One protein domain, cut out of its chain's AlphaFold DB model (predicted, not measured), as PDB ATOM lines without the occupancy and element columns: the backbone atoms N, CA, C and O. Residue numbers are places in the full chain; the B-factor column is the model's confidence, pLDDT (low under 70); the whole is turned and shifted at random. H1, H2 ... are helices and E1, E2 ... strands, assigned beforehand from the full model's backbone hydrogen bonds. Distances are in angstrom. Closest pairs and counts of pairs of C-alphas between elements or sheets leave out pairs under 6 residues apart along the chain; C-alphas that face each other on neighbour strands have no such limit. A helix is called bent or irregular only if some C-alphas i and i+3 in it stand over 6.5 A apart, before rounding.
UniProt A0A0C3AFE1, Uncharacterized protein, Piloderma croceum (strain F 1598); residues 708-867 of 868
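What this domain is: This is residues 708 to 867 of the 868 residues of an uncharacterized protein of Piloderma croceum (strain F 1598) (UniProt A0A0C3AFE1). One long helix, H3, is a beam for two lobes: near its beginning the helical hairpin H8 H9 with short H1 and H2, and along its later half H5 and the helical hairpin H6 H7. Next to H5, the antiparallel hairpin of strands E1 E2 reaches away from the beam. The printed part has 160 residues with nine named helices and two named strands, in the order H1 H2 H3 H4 E1 E2 H5 H6 H7 H8 H9, and is mostly helix. It is only just loose, close to compact, with a radius of gyration of the C-alphas of 18.4 A and spans of 56 by 37 by 24 A.

How they stand to each other: Start at H1, residues 714 to 718: it touches residues 852 to 856 of H9, residues 848 to 865, closest at C-alphas 717 and 852, 5.5 A. H2, residues 720 to 723, only just touches H9, with 3 pairs of C-alphas within 8 A, closest 722 and 855, 6.1 A. In H3, residues 726 to 752, residues 726 to 729 touch H9 at a steep tilt of 64 degrees, closest C-alphas 726 and 855, 7.1 A. H4, residues 756 to 759, is close but not clearly touching H5, residues 780 to 789; their closest C-alphas, 759 and 780, are 5.0 A apart. E1, residues 762 to 768, and E2, residues 773 to 779, form an antiparallel hairpin, with N 763 and O 778 within hydrogen-bond range at 2.8 A. H5 touches residues 740 to 750 of H3, opposite ways at a shallow tilt of 33 degrees, only just short of steep, closest C-alphas 788 and 743, 5.6 A. H6, residues 797 to 812, and H7, residues 816 to 827, form a helical hairpin at 20 degrees, closest C-alphas 807 and 819, 4.3 A. H7 touches residues 739 to 746 of H3, closest C-alphas 821 and 742, 5.8 A. H8, residues 833 to 840, forms a helical hairpin with H9 at 29 degrees, closest C-alphas 839 and 854, 6.6 A. Every O i to N i+4 pair is within hydrogen-bond range in H3, H5, H6, H7 and H8; H9 has 12 of 14, H1 0 of 1 but 1 of 2 O i to N i+3 pairs, and H2 and H4 are too short.

Where its parts are: Find C-alpha 726 at (-5.333, -39.971, 62.663); H3 runs 38.6 A to C-alpha 752 at (8.573, -12.232, 85.632). H6 measures 22.8 A, and H9 26.1 A, to C-alpha 865 at (-22.534, -42.996, 70.166). H9 is irregular, C-alphas 849 and 852 being 7.4 A apart, and H1 only just, 714 and 717 being 6.7 A apart.

The domain as a whole: The C-alphas farthest apart, of Leu 719 and Val 757, are 55.9 A apart. The printed part has no cut and no long link. Mean pLDDT of the printed part is 70.2; 63 residues are under 70, among them 708 to 718 and 784 to 800.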
ATOM      1  N   ALA A 708      -8.760 -48.561  80.268       54.50
ATOM      2  CA  ALA A 708      -7.331 -48.714  80.548       54.50
ATOM      3  C   ALA A 708      -6.876 -50.187  80.588       54.50
ATOM      4  O   ALA A 708      -5.755 -50.494  80.184       54.50
ATOM      5  N   ARG A 709      -7.742 -51.117  81.029       58.28
ATOM      6  CA  ARG A 709      -7.487 -52.569  80.922       58.28
ATOM      7  C   ARG A 709      -7.682 -53.092  79.495       58.28
ATOM      8  O   ARG A 709      -7.027 -54.058  79.110       58.28
ATOM      9  N   ALA A 710      -8.546 -52.460  78.701       56.03
ATOM     10  CA  ALA A 710      -8.824 -52.819  77.311       56.03
ATOM     11  C   ALA A 710      -7.748 -52.299  76.333       56.03
ATOM     12  O   ALA A 710      -8.053 -51.566  75.385       56.03
ATOM     13  N   GLN A 711      -6.485 -52.701  76.539       56.34
ATOM     14  CA  GLN A 711      -5.405 -52.409  75.592       56.34
ATOM     15  C   GLN A 711      -5.790 -52.893  74.179       56.34
ATOM     16  O   GLN A 711      -6.156 -54.062  74.015       56.34
ATOM     17  N   PRO A 712      -5.720 -52.033  73.143       56.81
ATOM     18  CA  PRO A 712      -5.992 -52.462  71.780       56.81
ATOM     19  C   PRO A 712      -4.973 -53.509  71.316       56.81
ATOM     20  O   PRO A 712      -3.770 -53.308  71.498       56.81
ATOM     21  N   PRO A 713      -5.407 -54.574  70.620       61.28
ATOM     22  CA  PRO A 713      -4.502 -55.395  69.830       61.28
ATOM     23  C   PRO A 713      -3.673 -54.518  68.883       61.28
ATOM     24  O   PRO A 713      -4.224 -53.697  68.149       61.28
ATOM     25  N   ALA A 714      -2.350 -54.707  68.875       58.34
ATOM     26  CA  ALA A 714      -1.405 -53.798  68.214       58.34
ATOM     27  C   ALA A 714      -1.638 -53.600  66.700       58.34
ATOM     28  O   ALA A 714      -1.186 -52.610  66.135       58.34
ATOM     29  N   TYR A 715      -2.376 -54.503  66.043       61.91
ATOM     30  CA  TYR A 715      -2.753 -54.392  64.631       61.91
ATOM     31  C   TYR A 715      -3.935 -53.440  64.356       61.91
ATOM     32  O   TYR A 715      -4.238 -53.181  63.195       61.91
ATOM     33  N   LEU A 716      -4.642 -52.919  65.368       59.75
ATOM     34  CA  LEU A 716      -5.791 -52.034  65.121       59.75
ATOM     35  C   LEU A 716      -5.384 -50.698  64.480       59.75
ATOM     36  O   LEU A 716      -6.154 -50.141  63.702       59.75
ATOM     37  N   SER A 717      -4.171 -50.204  64.738       56.19
ATOM     38  CA  SER A 717      -3.671 -48.946  64.167       56.19
ATOM     39  C   SER A 717      -3.438 -49.001  62.653       56.19
ATOM     40  O   SER A 717      -3.563 -47.973  61.989       56.19
ATOM     41  N   THR A 718      -3.156 -50.180  62.089       62.12
ATOM     42  CA  THR A 718      -2.934 -50.365  60.643       62.12
ATOM     43  C   THR A 718      -4.229 -50.602  59.861       62.12
ATOM     44  O   THR A 718      -4.222 -50.568  58.629       62.12
ATOM     45  N   LEU A 719      -5.366 -50.798  60.539       74.06
ATOM     46  CA  LEU A 719      -6.663 -50.947  59.882       74.06
ATOM     47  C   LEU A 719      -7.159 -49.590  59.333       74.06
ATOM     48  O   LEU A 719      -7.265 -48.619  60.093       74.06
ATOM     49  N   PRO A 720      -7.597 -49.505  58.056       71.50
ATOM     50  CA  PRO A 720      -8.043 -48.249  57.436       71.50
ATOM     51  C   PRO A 720      -9.167 -47.498  58.173       71.50
ATOM     52  O   PRO A 720      -9.325 -46.293  58.000       71.50
ATOM     53  N   GLN A 721      -9.945 -48.184  59.017       72.25
ATOM     54  CA  GLN A 721     -11.008 -47.573  59.825       72.25
ATOM     55  C   GLN A 721     -10.477 -46.690  60.971       72.25
ATOM     56  O   GLN A 721     -11.174 -45.769  61.394       72.25
ATOM     57  N   PHE A 722      -9.262 -46.952  61.461       71.19
ATOM     58  CA  PHE A 722      -8.606 -46.168  62.513       71.19
ATOM     59  C   PHE A 722      -7.741 -45.054  61.910       71.19
ATOM     60  O   PHE A 722      -7.707 -43.955  62.455       71.19
ATOM     61  N   MET A 723      -7.163 -45.271  60.720       72.94
ATOM     62  CA  MET A 723      -6.478 -44.227  59.939       72.94
ATOM     63  C   MET A 723      -7.352 -42.978  59.710       72.94
ATOM     64  O   MET A 723      -6.843 -41.862  59.764       72.94
ATOM     65  N   GLN A 724      -8.675 -43.141  59.554       79.06
ATOM     66  CA  GLN A 724      -9.641 -42.030  59.457       79.06
ATOM     67  C   GLN A 724      -9.633 -41.072  60.662       79.06
ATOM     68  O   GLN A 724     -10.071 -39.933  60.535       79.06
ATOM     69  N   HIS A 725      -9.161 -41.521  61.828       78.69
ATOM     70  CA  HIS A 725      -9.085 -40.722  63.056       78.69
ATOM     71  C   HIS A 725      -7.701 -40.116  63.301       78.69
ATOM     72  O   HIS A 725      -7.556 -39.275  64.185       78.69
ATOM     73  N   HIS A 726      -6.693 -40.485  62.507       79.62
ATOM     74  CA  HIS A 726      -5.333 -39.971  62.663       79.62
ATOM     75  C   HIS A 726      -5.203 -38.452  62.404       79.62
ATOM     76  O   HIS A 726      -4.458 -37.816  63.155       79.62
ATOM     77  N   PRO A 727      -5.912 -37.827  61.436       80.88
ATOM     78  CA  PRO A 727      -5.897 -36.369  61.286       80.88
ATOM     79  C   PRO A 727      -6.438 -35.663  62.534       80.88
ATOM     80  O   PRO A 727      -5.745 -34.833  63.110       80.88
ATOM     81  N   PHE A 728      -7.605 -36.091  63.027       76.62
ATOM     82  CA  PHE A 728      -8.233 -35.529  64.226       76.62
ATOM     83  C   PHE A 728      -7.383 -35.725  65.494       76.62
ATOM     84  O   PHE A 728      -7.285 -34.831  66.328       76.62
ATOM     85  N   LEU A 729      -6.705 -36.868  65.636       80.88
ATOM     86  CA  LEU A 729      -5.774 -37.089  66.746       80.88
ATOM     87  C   LEU A 729      -4.518 -36.205  66.641       80.88
ATOM     88  O   LEU A 729      -4.040 -35.699  67.655       80.88
ATOM     89  N   ARG A 730      -4.001 -35.975  65.425       82.06
ATOM     90  CA  ARG A 730      -2.892 -35.037  65.184       82.06
ATOM     91  C   ARG A 730      -3.304 -33.600  65.510       82.06
ATOM     92  O   ARG A 730      -2.530 -32.901  66.156       82.06
ATOM     93  N   GLU A 731      -4.510 -33.191  65.115       77.00
ATOM     94  CA  GLU A 731      -5.109 -31.909  65.499       77.00
ATOM     95  C   GLU A 731      -5.173 -31.785  67.025       77.00
ATOM     96  O   GLU A 731      -4.577 -30.863  67.565       77.00
ATOM     97  N   LEU A 732      -5.778 -32.746  67.737       75.06
ATOM     98  CA  LEU A 732      -5.865 -32.728  69.207       75.06
ATOM     99  C   LEU A 732      -4.494 -32.659  69.905       75.06
ATOM    100  O   LEU A 732      -4.373 -31.995  70.933       75.06
ATOM    101  N   LYS A 733      -3.457 -33.306  69.360       81.50
ATOM    102  CA  LYS A 733      -2.095 -33.243  69.912       81.50
ATOM    103  C   LYS A 733      -1.395 -31.909  69.651       81.50
ATOM    104  O   LYS A 733      -0.780 -31.369  70.567       81.50
ATOM    105  N   GLY A 734      -1.506 -31.352  68.444       77.38
ATOM    106  CA  GLY A 734      -0.994 -30.006  68.147       77.38
ATOM    107  C   GLY A 734      -1.712 -28.928  68.966       77.38
ATOM    108  O   GLY A 734      -1.088 -28.003  69.471       77.38
ATOM    109  N   LEU A 735      -3.014 -29.113  69.168       71.31
ATOM    110  CA  LEU A 735      -3.887 -28.267  69.970       71.31
ATOM    111  C   LEU A 735      -3.526 -28.301  71.465       71.31
ATOM    112  O   LEU A 735      -3.394 -27.241  72.069       71.31
ATOM    113  N   ARG A 736      -3.278 -29.488  72.050       75.88
ATOM    114  CA  ARG A 736      -2.740 -29.596  73.421       75.88
ATOM    115  C   ARG A 736      -1.365 -28.942  73.537       75.88
ATOM    116  O   ARG A 736      -1.127 -28.245  74.516       75.88
ATOM    117  N   ARG A 737      -0.475 -29.138  72.554       77.19
ATOM    118  CA  ARG A 737       0.840 -28.483  72.563       77.19
ATOM    119  C   ARG A 737       0.695 -26.960  72.598       77.19
ATOM    120  O   ARG A 737       1.287 -26.353  73.477       77.19
ATOM    121  N   ARG A 738      -0.141 -26.372  71.732       70.81
ATOM    122  CA  ARG A 738      -0.396 -24.921  71.730       70.81
ATOM    123  C   ARG A 738      -0.993 -24.438  73.054       70.81
ATOM    124  O   ARG A 738      -0.563 -23.405  73.545       70.81
ATOM    125  N   ILE A 739      -1.913 -25.192  73.674       72.31
ATOM    126  CA  ILE A 739      -2.383 -24.870  75.037       72.31
ATOM    127  C   ILE A 739      -1.206 -24.846  76.015       72.31
ATOM    128  O   ILE A 739      -1.068 -23.861  76.723       72.31
ATOM    129  N   SER A 740      -0.363 -25.883  76.045       74.12
ATOM    130  CA  SER A 740       0.789 -25.962  76.956       74.12
ATOM    131  C   SER A 740       1.802 -24.835  76.708       74.12
ATOM    132  O   SER A 740       2.253 -24.197  77.654       74.12
ATOM    133  N   GLU A 741       2.114 -24.513  75.452       75.75
ATOM    134  CA  GLU A 741       2.975 -23.381  75.074       75.75
ATOM    135  C   GLU A 741       2.415 -22.055  75.619       75.75
ATOM    136  O   GLU A 741       3.103 -21.357  76.362       75.75
ATOM    137  N   VAL A 742       1.141 -21.760  75.345       71.00
ATOM    138  CA  VAL A 742       0.457 -20.533  75.787       71.00
ATOM    139  C   VAL A 742       0.294 -20.476  77.314       71.00
ATOM    140  O   VAL A 742       0.474 -19.427  77.928       71.00
ATOM    141  N   VAL A 743       0.024 -21.613  77.954       74.25
ATOM    142  CA  VAL A 743       0.013 -21.779  79.415       74.25
ATOM    143  C   VAL A 743       1.376 -21.438  80.023       74.25
ATOM    144  O   VAL A 743       1.440 -20.713  81.013       74.25
ATOM    145  N   ASN A 744       2.470 -21.917  79.426       77.62
ATOM    146  CA  ASN A 744       3.818 -21.607  79.896       77.62
ATOM    147  C   ASN A 744       4.167 -20.124  79.679       77.62
ATOM    148  O   ASN A 744       4.815 -19.541  80.544       77.62
ATOM    149  N   THR A 745       3.688 -19.488  78.601       77.25
ATOM    150  CA  THR A 745       3.773 -18.026  78.425       77.25
ATOM    151  C   THR A 745       3.037 -17.281  79.542       77.25
ATOM    152  O   THR A 745       3.618 -16.383  80.145       77.25
ATOM    153  N   ILE A 746       1.808 -17.688  79.882       71.69
ATOM    154  CA  ILE A 746       1.033 -17.079  80.975       71.69
ATOM    155  C   ILE A 746       1.748 -17.254  82.324       71.69
ATOM    156  O   ILE A 746       1.902 -16.269  83.043       71.69
ATOM    157  N   ILE A 747       2.238 -18.457  82.665       74.88
ATOM    158  CA  ILE A 747       3.042 -18.667  83.888       74.88
ATOM    159  C   ILE A 747       4.263 -17.741  83.887       74.88
ATOM    160  O   ILE A 747       4.515 -17.080  84.891       74.88
ATOM    161  N   TYR A 748       5.008 -17.695  82.779       77.06
ATOM    162  CA  TYR A 748       6.232 -16.907  82.665       77.06
ATOM    163  C   TYR A 748       5.964 -15.426  82.943       77.06
ATOM    164  O   TYR A 748       6.543 -14.892  83.883       77.06
ATOM    165  N   SER A 749       5.020 -14.796  82.236       72.38
ATOM    166  CA  SER A 749       4.635 -13.396  82.477       72.38
ATOM    167  C   SER A 749       4.166 -13.154  83.918       72.38
ATOM    168  O   SER A 749       4.566 -12.173  84.543       72.38
ATOM    169  N   LEU A 750       3.374 -14.073  84.487       66.81
ATOM    170  CA  LEU A 750       2.896 -13.990  85.873       66.81
ATOM    171  C   LEU A 750       3.996 -14.163  86.936       66.81
ATOM    172  O   LEU A 750       3.749 -13.836  88.099       66.81
ATOM    173  N   ASP A 751       5.173 -14.684  86.581       72.69
ATOM    174  CA  ASP A 751       6.333 -14.847  87.468       72.69
ATOM    175  C   ASP A 751       7.498 -13.880  87.159       72.69
ATOM    176  O   ASP A 751       8.322 -13.653  88.043       72.69
ATOM    177  N   THR A 752       7.567 -13.264  85.970       70.00
ATOM    178  CA  THR A 752       8.573 -12.232  85.632       70.00
ATOM    179  C   THR A 752       8.156 -10.802  85.952       70.00
ATOM    180  O   THR A 752       9.009  -9.921  86.008       70.00
ATOM    181  N   GLU A 753       6.860 -10.542  86.109       66.69
ATOM    182  CA  GLU A 753       6.306  -9.190  86.216       66.69
ATOM    183  C   GLU A 753       5.531  -9.020  87.526       66.69
ATOM    184  O   GLU A 753       4.993  -9.985  88.071       66.69
ATOM    185  N   ASP A 754       5.464  -7.785  88.034       59.78
ATOM    186  CA  ASP A 754       5.008  -7.468  89.399       59.78
ATOM    187  C   ASP A 754       3.467  -7.470  89.550       59.78
ATOM    188  O   ASP A 754       2.829  -6.559  90.082       59.78
ATOM    189  N   TRP A 755       2.841  -8.534  89.043       64.69
ATOM    190  CA  TRP A 755       1.399  -8.777  89.020       64.69
ATOM    191  C   TRP A 755       0.782  -9.057  90.396       64.69
ATOM    192  O   TRP A 755      -0.429  -9.276  90.471       64.69
ATOM    193  N   GLY A 756       1.571  -9.037  91.480       60.97
ATOM    194  CA  GLY A 756       1.115  -9.333  92.843       60.97
ATOM    195  C   GLY A 756      -0.175  -8.593  93.195       60.97
ATOM    196  O   GLY A 756      -1.162  -9.219  93.551       60.97
ATOM    197  N   VAL A 757      -0.247  -7.287  92.925       59.72
ATOM    198  CA  VAL A 757      -1.426  -6.454  93.242       59.72
ATOM    199  C   VAL A 757      -2.724  -6.908  92.546       59.72
ATOM    200  O   VAL A 757      -3.803  -6.702  93.092       59.72
ATOM    201  N   VAL A 758      -2.652  -7.529  91.362       58.53
ATOM    202  CA  VAL A 758      -3.830  -8.000  90.595       58.53
ATOM    203  C   VAL A 758      -4.157  -9.471  90.887       58.53
ATOM    204  O   VAL A 758      -5.307  -9.905  90.741       58.53
ATOM    205  N   MET A 759      -3.141 -10.241  91.290       64.62
ATOM    206  CA  MET A 759      -3.174 -11.703  91.376       64.62
ATOM    207  C   MET A 759      -3.160 -12.248  92.813       64.62
ATOM    208  O   MET A 759      -3.491 -13.416  92.993       64.62
ATOM    209  N   GLU A 760      -2.842 -11.418  93.813       67.81
ATOM    210  CA  GLU A 760      -3.101 -11.653  95.247       67.81
ATOM    211  C   GLU A 760      -4.592 -11.523  95.592       67.81
ATOM    212  O   GLU A 760      -4.998 -11.933  96.679       67.81
ATOM    213  N   GLU A 761      -5.428 -10.990  94.688       72.69
ATOM    214  CA  GLU A 761      -6.881 -11.050  94.862       72.69
ATOM    215  C   GLU A 761      -7.321 -12.513  95.021       72.69
ATOM    216  O   GLU A 761      -7.162 -13.349  94.124       72.69
ATOM    217  N   SER A 762      -7.875 -12.810  96.193       73.31
ATOM    218  CA  SER A 762      -8.498 -14.082  96.533       73.31
ATOM    219  C   SER A 762      -9.771 -14.295  95.720       73.31
ATOM    220  O   SER A 762     -10.574 -13.373  95.572       73.31
ATOM    221  N   LEU A 763      -9.973 -15.513  95.224       72.94
ATOM    222  CA  LEU A 763     -11.104 -15.879  94.384       72.94
ATOM    223  C   LEU A 763     -11.797 -17.121  94.946       72.94
ATOM    224  O   LEU A 763     -11.178 -18.172  95.109       72.94
ATOM    225  N   ASP A 764     -13.090 -16.999  95.229       71.31
ATOM    226  CA  ASP A 764     -13.892 -18.074  95.809       71.31
ATOM    227  C   ASP A 764     -14.347 -19.062  94.728       71.31
ATOM    228  O   ASP A 764     -15.264 -18.813  93.940       71.31
ATOM    229  N   VAL A 765     -13.662 -20.205  94.663       70.31
ATOM    230  CA  VAL A 765     -13.925 -21.279  93.701       70.31
ATOM    231  C   VAL A 765     -14.825 -22.329  94.347       70.31
ATOM    232  O   VAL A 765     -14.474 -22.926  95.361       70.31
ATOM    233  N   LEU A 766     -15.975 -22.619  93.737       61.34
ATOM    234  CA  LEU A 766     -16.823 -23.746  94.144       61.34
ATOM    235  C   LEU A 766     -16.274 -25.059  93.567       61.34
ATOM    236  O   LEU A 766     -16.573 -25.417  92.428       61.34
ATOM    237  N   VAL A 767     -15.486 -25.778  94.365       67.75
ATOM    238  CA  VAL A 767     -14.863 -27.062  94.010       67.75
ATOM    239  C   VAL A 767     -15.785 -28.225  94.389       67.75
ATOM    240  O   VAL A 767     -16.272 -28.309  95.516       67.75
ATOM    241  N   GLU A 768     -16.022 -29.145  93.455       61.38
ATOM    242  CA  GLU A 768     -16.782 -30.380  93.694       61.38
ATOM    243  C   GLU A 768     -15.939 -31.369  94.524       61.38
ATOM    244  O   GLU A 768     -14.835 -31.746  94.126       61.38
ATOM    245  N   HIS A 769     -16.425 -31.771  95.702       59.19
ATOM    246  CA  HIS A 769     -15.686 -32.608  96.650       59.19
ATOM    247  C   HIS A 769     -16.585 -33.708  97.237       59.19
ATOM    248  O   HIS A 769     -17.130 -33.589  98.338       59.19
ATOM    249  N   GLY A 770     -16.741 -34.794  96.474       80.81
ATOM    250  CA  GLY A 770     -17.767 -35.809  96.725       80.81
ATOM    251  C   GLY A 770     -19.146 -35.291  96.312       80.81
ATOM    252  O   GLY A 770     -19.251 -34.528  95.358       80.81
ATOM    253  N   ASP A 771     -20.193 -35.651  97.054       71.62
ATOM    254  CA  ASP A 771     -21.579 -35.243  96.761       71.62
ATOM    255  C   ASP A 771     -21.896 -33.765  97.109       71.62
ATOM    256  O   ASP A 771     -23.062 -33.371  97.167       71.62
ATOM    257  N   ALA A 772     -20.880 -32.939  97.385       49.47
ATOM    258  CA  ALA A 772     -21.030 -31.554  97.826       49.47
ATOM    259  C   ALA A 772     -20.014 -30.614  97.161       49.47
ATOM    260  O   ALA A 772     -18.838 -30.946  97.012       49.47
ATOM    261  N   PHE A 773     -20.456 -29.398  96.840       62.47
ATOM    262  CA  PHE A 773     -19.563 -28.300  96.474       62.47
ATOM    263  C   PHE A 773     -19.026 -27.633  97.740       62.47
ATOM    264  O   PHE A 773     -19.795 -27.328  98.654       62.47
ATOM    265  N   ARG A 774     -17.717 -27.389  97.785       67.19
ATOM    266  CA  ARG A 774     -17.063 -26.566  98.805       67.19
ATOM    267  C   ARG A 774     -16.623 -25.258  98.176       67.19
ATOM    268  O   ARG A 774     -15.982 -25.264  97.130       67.19
ATOM    269  N   GLU A 775     -16.961 -24.158  98.827       67.88
ATOM    270  CA  GLU A 775     -16.379 -22.857  98.524       67.88
ATOM    271  C   GLU A 775     -14.929 -22.853  99.015       67.88
ATOM    272  O   GLU A 775     -14.636 -23.303 100.126       67.88
ATOM    273  N   LEU A 776     -14.011 -22.467  98.132       75.38
ATOM    274  CA  LEU A 776     -12.579 -22.618  98.322       75.38
ATOM    275  C   LEU A 776     -11.898 -21.340  97.830       75.38
ATOM    276  O   LEU A 776     -11.740 -21.121  96.630       75.38
ATOM    277  N   THR A 777     -11.538 -20.482  98.777       77.62
ATOM    278  CA  THR A 777     -10.864 -19.207  98.532       77.62
ATOM    279  C   THR A 777      -9.421 -19.464  98.089       77.62
ATOM    280  O   THR A 777      -8.568 -19.825  98.901       77.62
ATOM    281  N   ILE A 778      -9.139 -19.309  96.795       80.06
ATOM    282  CA  ILE A 778      -7.824 -19.559  96.189       80.06
ATOM    283  C   ILE A 778      -7.285 -18.239  95.627       80.06
ATOM    284  O   ILE A 778      -7.989 -17.508  94.934       80.06
ATOM    285  N   CYS A 779      -6.021 -17.922  95.910       79.25
ATOM    286  CA  CYS A 779      -5.299 -16.810  95.284       79.25
ATOM    287  C   CYS A 779      -5.369 -16.931  93.750       79.25
ATOM    288  O   CYS A 779      -5.058 -18.002  93.224       79.25
ATOM    289  N   LYS A 780      -5.730 -15.872  93.003       71.50
ATOM    290  CA  LYS A 780      -5.778 -15.945  91.526       71.50
ATOM    291  C   LYS A 780      -4.477 -16.486  90.935       71.50
ATOM    292  O   LYS A 780      -4.543 -17.279  90.000       71.50
ATOM    293  N   LYS A 781      -3.308 -16.097  91.467       72.38
ATOM    294  CA  LYS A 781      -2.012 -16.617  90.998       72.38
ATOM    295  C   LYS A 781      -1.938 -18.141  91.098       72.38
ATOM    296  O   LYS A 781      -1.509 -18.785  90.143       72.38
ATOM    297  N   ASP A 782      -2.398 -18.715  92.206       73.25
ATOM    298  CA  ASP A 782      -2.369 -20.161  92.425       73.25
ATOM    299  C   ASP A 782      -3.485 -20.892  91.667       73.25
ATOM    300  O   ASP A 782      -3.233 -21.960  91.120       73.25
ATOM    301  N   TYR A 783      -4.674 -20.294  91.516       72.81
ATOM    302  CA  TYR A 783      -5.737 -20.824  90.650       72.81
ATOM    303  C   TYR A 783      -5.272 -20.922  89.188       72.81
ATOM    304  O   TYR A 783      -5.367 -21.988  88.578       72.81
ATOM    305  N   TYR A 784      -4.683 -19.847  88.650       67.44
ATOM    306  CA  TYR A 784      -4.073 -19.867  87.321       67.44
ATOM    307  C   TYR A 784      -2.944 -20.896  87.239       67.44
ATOM    308  O   TYR A 784      -2.921 -21.688  86.302       67.44
ATOM    309  N   ARG A 785      -2.039 -20.938  88.224       66.81
ATOM    310  CA  ARG A 785      -0.910 -21.877  88.255       66.81
ATOM    311  C   ARG A 785      -1.357 -23.345  88.322       66.81
ATOM    312  O   ARG A 785      -0.728 -24.172  87.666       66.81
ATOM    313  N   GLU A 786      -2.423 -23.688  89.043       66.31
ATOM    314  CA  GLU A 786      -2.963 -25.059  89.078       66.31
ATOM    315  C   GLU A 786      -3.763 -25.424  87.821       66.31
ATOM    316  O   GLU A 786      -3.579 -26.526  87.304       66.31
ATOM    317  N   ILE A 787      -4.560 -24.513  87.245       62.97
ATOM    318  CA  ILE A 787      -5.177 -24.755  85.924       62.97
ATOM    319  C   ILE A 787      -4.104 -24.951  84.851       62.97
ATOM    320  O   ILE A 787      -4.211 -25.862  84.036       62.97
ATOM    321  N   CYS A 788      -3.031 -24.164  84.898       55.09
ATOM    322  CA  CYS A 788      -1.887 -24.303  84.009       55.09
ATOM    323  C   CYS A 788      -1.158 -25.651  84.184       55.09
ATOM    324  O   CYS A 788      -0.820 -26.301  83.197       55.09
ATOM    325  N   LYS A 789      -0.956 -26.126  85.423       55.03
ATOM    326  CA  LYS A 789      -0.437 -27.485  85.690       55.03
ATOM    327  C   LYS A 789      -1.391 -28.574  85.190       55.03
ATOM    328  O   LYS A 789      -0.954 -29.637  84.750       55.03
ATOM    329  N   CYS A 790      -2.695 -28.326  85.244       53.41
ATOM    330  CA  CYS A 790      -3.718 -29.195  84.689       53.41
ATOM    331  C   CYS A 790      -3.869 -29.019  83.168       53.41
ATOM    332  O   CYS A 790      -4.938 -28.659  82.682       53.41
ATOM    333  N   GLU A 791      -2.865 -29.459  82.395       47.03
ATOM    334  CA  GLU A 791      -2.936 -29.593  80.918       47.03
ATOM    335  C   GLU A 791      -4.152 -30.404  80.410       47.03
ATOM    336  O   GLU A 791      -4.452 -30.435  79.216       47.03
ATOM    337  N   ASN A 792      -4.834 -31.105  81.318       44.69
ATOM    338  CA  ASN A 792      -5.999 -31.943  81.070       44.69
ATOM    339  C   ASN A 792      -7.345 -31.278  81.442       44.69
ATOM    340  O   ASN A 792      -8.394 -31.908  81.273       44.69
ATOM    341  N   ALA A 793      -7.339 -30.038  81.946       47.03
ATOM    342  CA  ALA A 793      -8.538 -29.289  82.312       47.03
ATOM    343  C   ALA A 793      -9.276 -28.779  81.066       47.03
ATOM    344  O   ALA A 793      -8.838 -27.864  80.371       47.03
ATOM    345  N   LEU A 794     -10.447 -29.357  80.803       51.06
ATOM    346  CA  LEU A 794     -11.413 -28.761  79.888       51.06
ATOM    347  C   LEU A 794     -12.249 -27.742  80.656       51.06
ATOM    348  O   LEU A 794     -13.182 -28.121  81.361       51.06
ATOM    349  N   ILE A 795     -11.862 -26.481  80.472       57.88
ATOM    350  CA  ILE A 795     -12.475 -25.251  80.984       57.88
ATOM    351  C   ILE A 795     -13.997 -25.405  81.090       57.88
ATOM    352  O   ILE A 795     -14.704 -25.553  80.087       57.88
ATOM    353  N   HIS A 796     -14.494 -25.395  82.324       58.75
ATOM    354  CA  HIS A 796     -15.916 -25.435  82.629       58.75
ATOM    355  C   HIS A 796     -16.588 -24.106  82.231       58.75
ATOM    356  O   HIS A 796     -15.932 -23.080  82.103       58.75
ATOM    357  N   GLU A 797     -17.912 -24.075  82.047       58.69
ATOM    358  CA  GLU A 797     -18.601 -22.890  81.494       58.69
ATOM    359  C   GLU A 797     -18.436 -21.624  82.367       58.69
ATOM    360  O   GLU A 797     -18.285 -20.525  81.845       58.69
ATOM    361  N   LYS A 798     -18.330 -21.787  83.695       61.41
ATOM    362  CA  LYS A 798     -17.969 -20.696  84.626       61.41
ATOM    363  C   LYS A 798     -16.523 -20.201  84.465       61.41
ATOM    364  O   LYS A 798     -16.233 -19.043  84.743       61.41
ATOM    365  N   GLU A 799     -15.620 -21.085  84.058       65.50
ATOM    366  CA  GLU A 799     -14.198 -20.790  83.861       65.50
ATOM    367  C   GLU A 799     -13.971 -20.134  82.491       65.50
ATOM    368  O   GLU A 799     -13.116 -19.268  82.363       65.50
ATOM    369  N   ASP A 800     -14.795 -20.474  81.492       68.94
ATOM    370  CA  ASP A 800     -14.882 -19.800  80.189       68.94
ATOM    371  C   ASP A 800     -15.266 -18.318  80.385       68.94
ATOM    372  O   ASP A 800     -14.577 -17.422  79.898       68.94
ATOM    373  N   ASP A 801     -16.290 -18.037  81.202       71.38
ATOM    374  CA  ASP A 801     -16.666 -16.665  81.576       71.38
ATOM    375  C   ASP A 801     -15.583 -15.942  82.408       71.38
ATOM    376  O   ASP A 801     -15.303 -14.764  82.162       71.38
ATOM    377  N   PHE A 802     -14.922 -16.629  83.350       71.56
ATOM    378  CA  PHE A 802     -13.814 -16.052  84.124       71.56
ATOM    379  C   PHE A 802     -12.612 -15.688  83.240       71.56
ATOM    380  O   PHE A 802     -12.132 -14.555  83.288       71.56
ATOM    381  N   LEU A 803     -12.161 -16.607  82.384       75.38
ATOM    382  CA  LEU A 803     -11.043 -16.386  81.468       75.38
ATOM    383  C   LEU A 803     -11.347 -15.253  80.476       75.38
ATOM    384  O   LEU A 803     -10.471 -14.433  80.206       75.38
ATOM    385  N   ARG A 804     -12.592 -15.114  79.996       80.81
ATOM    386  CA  ARG A 804     -13.012 -13.949  79.187       80.81
ATOM    387  C   ARG A 804     -12.941 -12.638  79.966       80.81
ATOM    388  O   ARG A 804     -12.534 -11.618  79.405       80.81
ATOM    389  N   SER A 805     -13.322 -12.658  81.244       80.00
ATOM    390  CA  SER A 805     -13.209 -11.503  82.139       80.00
ATOM    391  C   SER A 805     -11.743 -11.098  82.322       80.00
ATOM    392  O   SER A 805     -11.386  -9.949  82.064       80.00
ATOM    393  N   SER A 806     -10.856 -12.045  82.645       76.00
ATOM    394  CA  SER A 806      -9.422 -11.775  82.786       76.00
ATOM    395  C   SER A 806      -8.749 -11.367  81.475       76.00
ATOM    396  O   SER A 806      -7.984 -10.410  81.487       76.00
ATOM    397  N   ALA A 807      -9.065 -11.983  80.330       81.25
ATOM    398  CA  ALA A 807      -8.572 -11.520  79.028       81.25
ATOM    399  C   ALA A 807      -8.961 -10.051  78.781       81.25
ATOM    400  O   ALA A 807      -8.133  -9.235  78.376       81.25
ATOM    401  N   SER A 808     -10.208  -9.686  79.102       83.00
ATOM    402  CA  SER A 808     -10.692  -8.303  79.012       83.00
ATOM    403  C   SER A 808      -9.945  -7.357  79.967       83.00
ATOM    404  O   SER A 808      -9.664  -6.220  79.590       83.00
ATOM    405  N   GLN A 809      -9.569  -7.823  81.164       79.06
ATOM    406  CA  GLN A 809      -8.734  -7.077  82.113       79.06
ATOM    407  C   GLN A 809      -7.300  -6.891  81.594       79.06
ATOM    408  O   GLN A 809      -6.821  -5.760  81.571       79.06
ATOM    409  N   PHE A 810      -6.639  -7.939  81.090       80.00
ATOM    410  CA  PHE A 810      -5.301  -7.824  80.494       80.00
ATOM    411  C   PHE A 810      -5.294  -6.844  79.315       80.00
ATOM    412  O   PHE A 810      -4.446  -5.956  79.262       80.00
ATOM    413  N   ARG A 811      -6.308  -6.891  78.442       87.94
ATOM    414  CA  ARG A 811      -6.482  -5.903  77.365       87.94
ATOM    415  C   ARG A 811      -6.676  -4.475  77.877       87.94
ATOM    416  O   ARG A 811      -6.108  -3.555  77.298       87.94
ATOM    417  N   ALA A 812      -7.450  -4.274  78.946       81.06
ATOM    418  CA  ALA A 812      -7.615  -2.958  79.571       81.06
ATOM    419  C   ALA A 812      -6.309  -2.428  80.200       81.06
ATOM    420  O   ALA A 812      -6.124  -1.218  80.297       81.06
ATOM    421  N   LEU A 813      -5.394  -3.328  80.569       79.62
ATOM    422  CA  LEU A 813      -4.057  -3.040  81.096       79.62
ATOM    423  C   LEU A 813      -2.971  -3.001  79.996       79.62
ATOM    424  O   LEU A 813      -1.784  -2.987  80.303       79.62
ATOM    425  N   GLY A 814      -3.361  -2.980  78.713       84.19
ATOM    426  CA  GLY A 814      -2.451  -2.892  77.560       84.19
ATOM    427  C   GLY A 814      -1.780  -4.210  77.150       84.19
ATOM    428  O   GLY A 814      -0.979  -4.228  76.218       84.19
ATOM    429  N   ARG A 815      -2.111  -5.323  77.809       79.81
ATOM    430  CA  ARG A 815      -1.466  -6.634  77.652       79.81
ATOM    431  C   ARG A 815      -2.198  -7.515  76.658       79.81
ATOM    432  O   ARG A 815      -2.935  -8.438  77.005       79.81
ATOM    433  N   LEU A 816      -1.999  -7.156  75.392       83.31
ATOM    434  CA  LEU A 816      -2.503  -7.884  74.230       83.31
ATOM    435  C   LEU A 816      -1.915  -9.297  74.143       83.31
ATOM    436  O   LEU A 816      -2.644 -10.220  73.820       83.31
ATOM    437  N   ASP A 817      -0.656  -9.487  74.535       78.69
ATOM    438  CA  ASP A 817       0.007 -10.789  74.656       78.69
ATOM    439  C   ASP A 817      -0.763 -11.772  75.557       78.69
ATOM    440  O   ASP A 817      -1.038 -12.902  75.150       78.69
ATOM    441  N   LEU A 818      -1.175 -11.338  76.753       75.00
ATOM    442  CA  LEU A 818      -1.929 -12.165  77.704       75.00
ATOM    443  C   LEU A 818      -3.419 -12.274  77.344       75.00
ATOM    444  O   LEU A 818      -4.015 -13.338  77.518       75.00
ATOM    445  N   HIS A 819      -4.020 -11.216  76.792       85.19
ATOM    446  CA  HIS A 819      -5.375 -11.266  76.231       85.19
ATOM    447  C   HIS A 819      -5.470 -12.275  75.079       85.19
ATOM    448  O   HIS A 819      -6.338 -13.146  75.110       85.19
ATOM    449  N   ASP A 820      -4.571 -12.194  74.097       79.19
ATOM    450  CA  ASP A 820      -4.566 -13.057  72.915       79.19
ATOM    451  C   ASP A 820      -4.205 -14.497  73.297       79.19
ATOM    452  O   ASP A 820      -4.854 -15.419  72.815       79.19
ATOM    453  N   SER A 821      -3.287 -14.696  74.251       75.06
ATOM    454  CA  SER A 821      -3.008 -16.001  74.874       75.06
ATOM    455  C   SER A 821      -4.265 -16.648  75.471       75.06
ATOM    456  O   SER A 821      -4.602 -17.795  75.171       75.06
ATOM    457  N   ILE A 822      -5.014 -15.915  76.297       73.00
ATOM    458  CA  ILE A 822      -6.231 -16.458  76.914       73.00
ATOM    459  C   ILE A 822      -7.343 -16.637  75.865       73.00
ATOM    460  O   ILE A 822      -8.066 -17.631  75.917       73.00
ATOM    461  N   LEU A 823      -7.459 -15.755  74.865       76.81
ATOM    462  CA  LEU A 823      -8.378 -15.960  73.740       76.81
ATOM    463  C   LEU A 823      -8.005 -17.171  72.878       76.81
ATOM    464  O   LEU A 823      -8.909 -17.821  72.355       76.81
ATOM    465  N   ASP A 824      -6.725 -17.495  72.728       69.00
ATOM    466  CA  ASP A 824      -6.252 -18.703  72.052       69.00
ATOM    467  C   ASP A 824      -6.746 -19.950  72.793       69.00
ATOM    468  O   ASP A 824      -7.403 -20.804  72.197       69.00
ATOM    469  N   ILE A 825      -6.520 -20.002  74.111       67.75
ATOM    470  CA  ILE A 825      -7.009 -21.060  75.008       67.75
ATOM    471  C   ILE A 825      -8.541 -21.198  74.915       67.75
ATOM    472  O   ILE A 825      -9.061 -22.307  74.779       67.75
ATOM    473  N   LEU A 826      -9.279 -20.087  74.915       69.69
ATOM    474  CA  LEU A 826     -10.742 -20.070  74.804       69.69
ATOM    475  C   LEU A 826     -11.262 -20.469  73.412       69.69
ATOM    476  O   LEU A 826     -12.342 -21.058  73.290       69.69
ATOM    477  N   GLN A 827     -10.495 -20.201  72.353       64.81
ATOM    478  CA  GLN A 827     -10.784 -20.672  70.997       64.81
ATOM    479  C   GLN A 827     -10.595 -22.191  70.846       64.81
ATOM    480  O   GLN A 827     -11.143 -22.775  69.906       64.81
ATOM    481  N   VAL A 828      -9.961 -22.876  71.809       58.25
ATOM    482  CA  VAL A 828      -9.888 -24.349  71.895       58.25
ATOM    483  C   VAL A 828     -11.226 -24.994  72.326       58.25
ATOM    484  O   VAL A 828     -11.288 -25.985  73.058       58.25
ATOM    485  N   ARG A 829     -12.357 -24.511  71.795       56.75
ATOM    486  CA  ARG A 829     -13.665 -25.181  71.916       56.75
ATOM    487  C   ARG A 829     -13.717 -26.438  71.042       56.75
ATOM    488  O   ARG A 829     -14.289 -26.465  69.951       56.75
ATOM    489  N   THR A 830     -13.117 -27.517  71.546       57.41
ATOM    490  CA  THR A 830     -13.145 -28.831  70.891       57.41
ATOM    491  C   THR A 830     -14.586 -29.311  70.684       57.41
ATOM    492  O   THR A 830     -15.429 -29.221  71.574       57.41
ATOM    493  N   ARG A 831     -14.890 -29.877  69.508       51.66
ATOM    494  CA  ARG A 831     -16.259 -30.317  69.150       51.66
ATOM    495  C   ARG A 831     -16.794 -31.490  69.993       51.66
ATOM    496  O   ARG A 831     -17.964 -31.846  69.866       51.66
ATOM    497  N   TYR A 832     -15.957 -32.102  70.833       64.44
ATOM    498  CA  TYR A 832     -16.276 -33.301  71.613       64.44
ATOM    499  C   TYR A 832     -15.648 -33.252  73.019       64.44
ATOM    500  O   TYR A 832     -14.861 -34.141  73.349       64.44
ATOM    501  N   PRO A 833     -15.992 -32.263  73.872       65.81
ATOM    502  CA  PRO A 833     -15.259 -31.985  75.108       65.81
ATOM    503  C   PRO A 833     -15.132 -33.223  76.001       65.81
ATOM    504  O   PRO A 833     -14.022 -33.641  76.291       65.81
ATOM    505  N   LYS A 834     -16.229 -33.930  76.311       70.38
ATOM    506  CA  LYS A 834     -16.176 -35.147  77.152       70.38
ATOM    507  C   LYS A 834     -15.240 -36.250  76.622       70.38
ATOM    508  O   LYS A 834     -14.661 -36.975  77.418       70.38
ATOM    509  N   VAL A 835     -15.074 -36.373  75.300       68.12
ATOM    510  CA  VAL A 835     -14.156 -37.359  74.693       68.12
ATOM    511  C   VAL A 835     -12.711 -36.878  74.796       68.12
ATOM    512  O   VAL A 835     -11.834 -37.653  75.158       68.12
ATOM    513  N   VAL A 836     -12.464 -35.593  74.532       68.31
ATOM    514  CA  VAL A 836     -11.137 -34.985  74.692       68.31
ATOM    515  C   VAL A 836     -10.699 -35.035  76.159       68.31
ATOM    516  O   VAL A 836      -9.588 -35.469  76.429       68.31
ATOM    517  N   GLN A 837     -11.593 -34.751  77.108       68.75
ATOM    518  CA  GLN A 837     -11.364 -34.876  78.552       68.75
ATOM    519  C   GLN A 837     -10.929 -36.297  78.944       68.75
ATOM    520  O   GLN A 837     -10.021 -36.465  79.752       68.75
ATOM    521  N   GLN A 838     -11.530 -37.325  78.338       72.69
ATOM    522  CA  GLN A 838     -11.208 -38.733  78.596       72.69
ATOM    523  C   GLN A 838      -9.916 -39.203  77.904       72.69
ATOM    524  O   GLN A 838      -9.299 -40.156  78.368       72.69
ATOM    525  N   LEU A 839      -9.476 -38.538  76.830       72.94
ATOM    526  CA  LEU A 839      -8.158 -38.760  76.215       72.94
ATOM    527  C   LEU A 839      -7.040 -38.024  76.972       72.94
ATOM    528  O   LEU A 839      -5.947 -38.566  77.121       72.94
ATOM    529  N   LEU A 840      -7.334 -36.817  77.464       68.94
ATOM    530  CA  LEU A 840      -6.466 -35.990  78.302       68.94
ATOM    531  C   LEU A 840      -6.194 -36.670  79.652       68.94
ATOM    532  O   LEU A 840      -5.064 -37.043  79.947       68.94
ATOM    533  N   THR A 841      -7.239 -36.922  80.445       70.62
ATOM    534  CA  THR A 841      -7.114 -37.523  81.791       70.62
ATOM    535  C   THR A 841      -6.531 -38.940  81.803       70.62
ATOM    536  O   THR A 841      -6.005 -39.366  82.827       70.62
ATOM    537  N   ALA A 842      -6.577 -39.663  80.680       74.44
ATOM    538  CA  ALA A 842      -5.951 -40.978  80.522       74.44
ATOM    539  C   ALA A 842      -4.497 -40.932  79.994       74.44
ATOM    540  O   ALA A 842      -3.907 -41.983  79.747       74.44
ATOM    541  N   GLY A 843      -3.912 -39.744  79.801       76.81
ATOM    542  CA  GLY A 843      -2.523 -39.588  79.357       76.81
ATOM    543  C   GLY A 843      -2.283 -39.897  77.869       76.81
ATOM    544  O   GLY A 843      -1.158 -40.202  77.460       76.81
ATOM    545  N   TYR A 844      -3.332 -39.921  77.037       79.25
ATOM    546  CA  TYR A 844      -3.249 -40.430  75.660       79.25
ATOM    547  C   TYR A 844      -2.869 -39.379  74.605       79.25
ATOM    548  O   TYR A 844      -2.536 -39.750  73.478       79.25
ATOM    549  N   LEU A 845      -2.876 -38.088  74.949       78.62
ATOM    550  CA  LEU A 845      -2.401 -37.012  74.064       78.62
ATOM    551  C   LEU A 845      -0.932 -36.630  74.331       78.62
ATOM    552  O   LEU A 845      -0.278 -36.063  73.461       78.62
ATOM    553  N   ASP A 846      -0.408 -37.027  75.486       77.12
ATOM    554  CA  ASP A 846       0.897 -36.686  76.061       77.12
ATOM    555  C   ASP A 846       2.067 -37.303  75.280       77.12
ATOM    556  O   ASP A 846       3.112 -36.682  75.105       77.12
ATOM    557  N   SER A 847       1.904 -38.544  74.802       75.44
ATOM    558  CA  SER A 847       2.986 -39.324  74.193       75.44
ATOM    559  C   SER A 847       2.620 -39.880  72.817       75.44
ATOM    560  O   SER A 847       1.476 -40.254  72.549       75.44
ATOM    561  N   VAL A 848       3.617 -39.986  71.934       69.44
ATOM    562  CA  VAL A 848       3.485 -40.648  70.620       69.44
ATOM    563  C   VAL A 848       3.214 -42.153  70.784       69.44
ATOM    564  O   VAL A 848       2.438 -42.733  70.030       69.44
ATOM    565  N   GLY A 849       3.757 -42.785  71.832       74.62
ATOM    566  CA  GLY A 849       3.493 -44.199  72.136       74.62
ATOM    567  C   GLY A 849       2.009 -44.519  72.366       74.62
ATOM    568  O   GLY A 849       1.559 -45.616  72.039       74.62
ATOM    569  N   ASN A 850       1.225 -43.549  72.847       81.06
ATOM    570  CA  ASN A 850      -0.197 -43.730  73.134       81.06
ATOM    571  C   ASN A 850      -1.129 -43.538  71.922       81.06
ATOM    572  O   ASN A 850      -2.338 -43.726  72.070       81.06
ATOM    573  N   ASP A 851      -0.619 -43.227  70.719       80.75
ATOM    574  CA  ASP A 851      -1.463 -42.979  69.534       80.75
ATOM    575  C   ASP A 851      -2.396 -44.156  69.204       80.75
ATOM    576  O   ASP A 851      -3.552 -43.957  68.842       80.75
ATOM    577  N   HIS A 852      -1.942 -45.400  69.375       78.19
ATOM    578  CA  HIS A 852      -2.769 -46.581  69.101       78.19
ATOM    579  C   HIS A 852      -3.937 -46.711  70.095       78.19
ATOM    580  O   HIS A 852      -5.058 -47.039  69.699       78.19
ATOM    581  N   THR A 853      -3.704 -46.383  71.367       81.31
ATOM    582  CA  THR A 853      -4.730 -46.366  72.422       81.31
ATOM    583  C   THR A 853      -5.704 -45.205  72.231       81.31
ATOM    584  O   THR A 853      -6.915 -45.405  72.314       81.31
ATOM    585  N   ALA A 854      -5.210 -44.020  71.866       82.38
ATOM    586  CA  ALA A 854      -6.037 -42.860  71.541       82.38
ATOM    587  C   ALA A 854      -6.963 -43.118  70.336       82.38
ATOM    588  O   ALA A 854      -8.162 -42.835  70.403       82.38
ATOM    589  N   LEU A 855      -6.447 -43.715  69.253       82.44
ATOM    590  CA  LEU A 855      -7.250 -44.109  68.086       82.44
ATOM    591  C   LEU A 855      -8.295 -45.178  68.438       82.44
ATOM    592  O   LEU A 855      -9.428 -45.105  67.955       82.44
ATOM    593  N   HIS A 856      -7.951 -46.145  69.295       79.31
ATOM    594  CA  HIS A 856      -8.898 -47.152  69.778       79.31
ATOM    595  C   HIS A 856     -10.036 -46.521  70.587       79.31
ATOM    596  O   HIS A 856     -11.205 -46.787  70.308       79.31
ATOM    597  N   MET A 857      -9.707 -45.619  71.513       79.62
ATOM    598  CA  MET A 857     -10.672 -44.852  72.304       79.62
ATOM    599  C   MET A 857     -11.607 -44.024  71.413       79.62
ATOM    600  O   MET A 857     -12.826 -44.138  71.530       79.62
ATOM    601  N   LEU A 858     -11.067 -43.254  70.460       80.31
ATOM    602  CA  LEU A 858     -11.852 -42.475  69.491       80.31
ATOM    603  C   LEU A 858     -12.822 -43.351  68.679       80.31
ATOM    604  O   LEU A 858     -13.977 -42.973  68.458       80.31
ATOM    605  N   TRP A 859     -12.384 -44.540  68.262       81.06
ATOM    606  CA  TRP A 859     -13.223 -45.506  67.553       81.06
ATOM    607  C   TRP A 859     -14.307 -46.117  68.455       81.06
ATOM    608  O   TRP A 859     -15.458 -46.199  68.021       81.06
ATOM    609  N   ILE A 860     -13.995 -46.461  69.713       79.69
ATOM    610  CA  ILE A 860     -14.985 -46.910  70.706       79.69
ATOM    611  C   ILE A 860     -16.043 -45.824  70.923       79.69
ATOM    612  O   ILE A 860     -17.227 -46.112  70.763       79.69
ATOM    613  N   PHE A 861     -15.651 -44.576  71.203       75.00
ATOM    614  CA  PHE A 861     -16.594 -43.475  71.446       75.00
ATOM    615  C   PHE A 861     -17.466 -43.145  70.232       75.00
ATOM    616  O   PHE A 861     -18.646 -42.831  70.391       75.00
ATOM    617  N   LYS A 862     -16.927 -43.256  69.010       75.88
ATOM    618  CA  LYS A 862     -17.728 -43.183  67.779       75.88
ATOM    619  C   LYS A 862     -18.758 -44.312  67.749       75.88
ATOM    620  O   LYS A 862     -19.923 -44.061  67.464       75.88
ATOM    621  N   ARG A 863     -18.347 -45.549  68.040       73.56
ATOM    622  CA  ARG A 863     -19.194 -46.741  67.902       73.56
ATOM    623  C   ARG A 863     -20.274 -46.845  68.983       73.56
ATOM    624  O   ARG A 863     -21.382 -47.251  68.656       73.56
ATOM    625  N   THR A 864     -20.000 -46.428  70.219       71.62
ATOM    626  CA  THR A 864     -21.006 -46.373  71.296       71.62
ATOM    627  C   THR A 864     -22.025 -45.257  71.077       71.62
ATOM    628  O   THR A 864     -23.212 -45.491  71.284       71.62
ATOM    629  N   ARG A 865     -21.616 -44.090  70.553       61.38
ATOM    630  CA  ARG A 865     -22.534 -42.996  70.166       61.38
ATOM    631  C   ARG A 865     -23.465 -43.300  68.986       61.38
ATOM    632  O   ARG A 865     -24.411 -42.552  68.789       61.38
ATOM    633  N   TYR A 866     -23.199 -44.347  68.202       46.44
ATOM    634  CA  TYR A 866     -24.116 -44.852  67.168       46.44
ATOM    635  C   TYR A 866     -24.885 -46.113  67.617       46.44
ATOM    636  O   TYR A 866     -25.565 -46.738  66.805       46.44
ATOM    637  N   GLY A 867     -24.754 -46.511  68.890       36.25
ATOM    638  CA  GLY A 867     -25.497 -47.609  69.520       36.25
ATOM    639  C   GLY A 867     -26.536 -47.154  70.557       36.25
ATOM    640  O   GLY A 867     -27.139 -48.007  71.207       36.25
TER     641      GLY A 867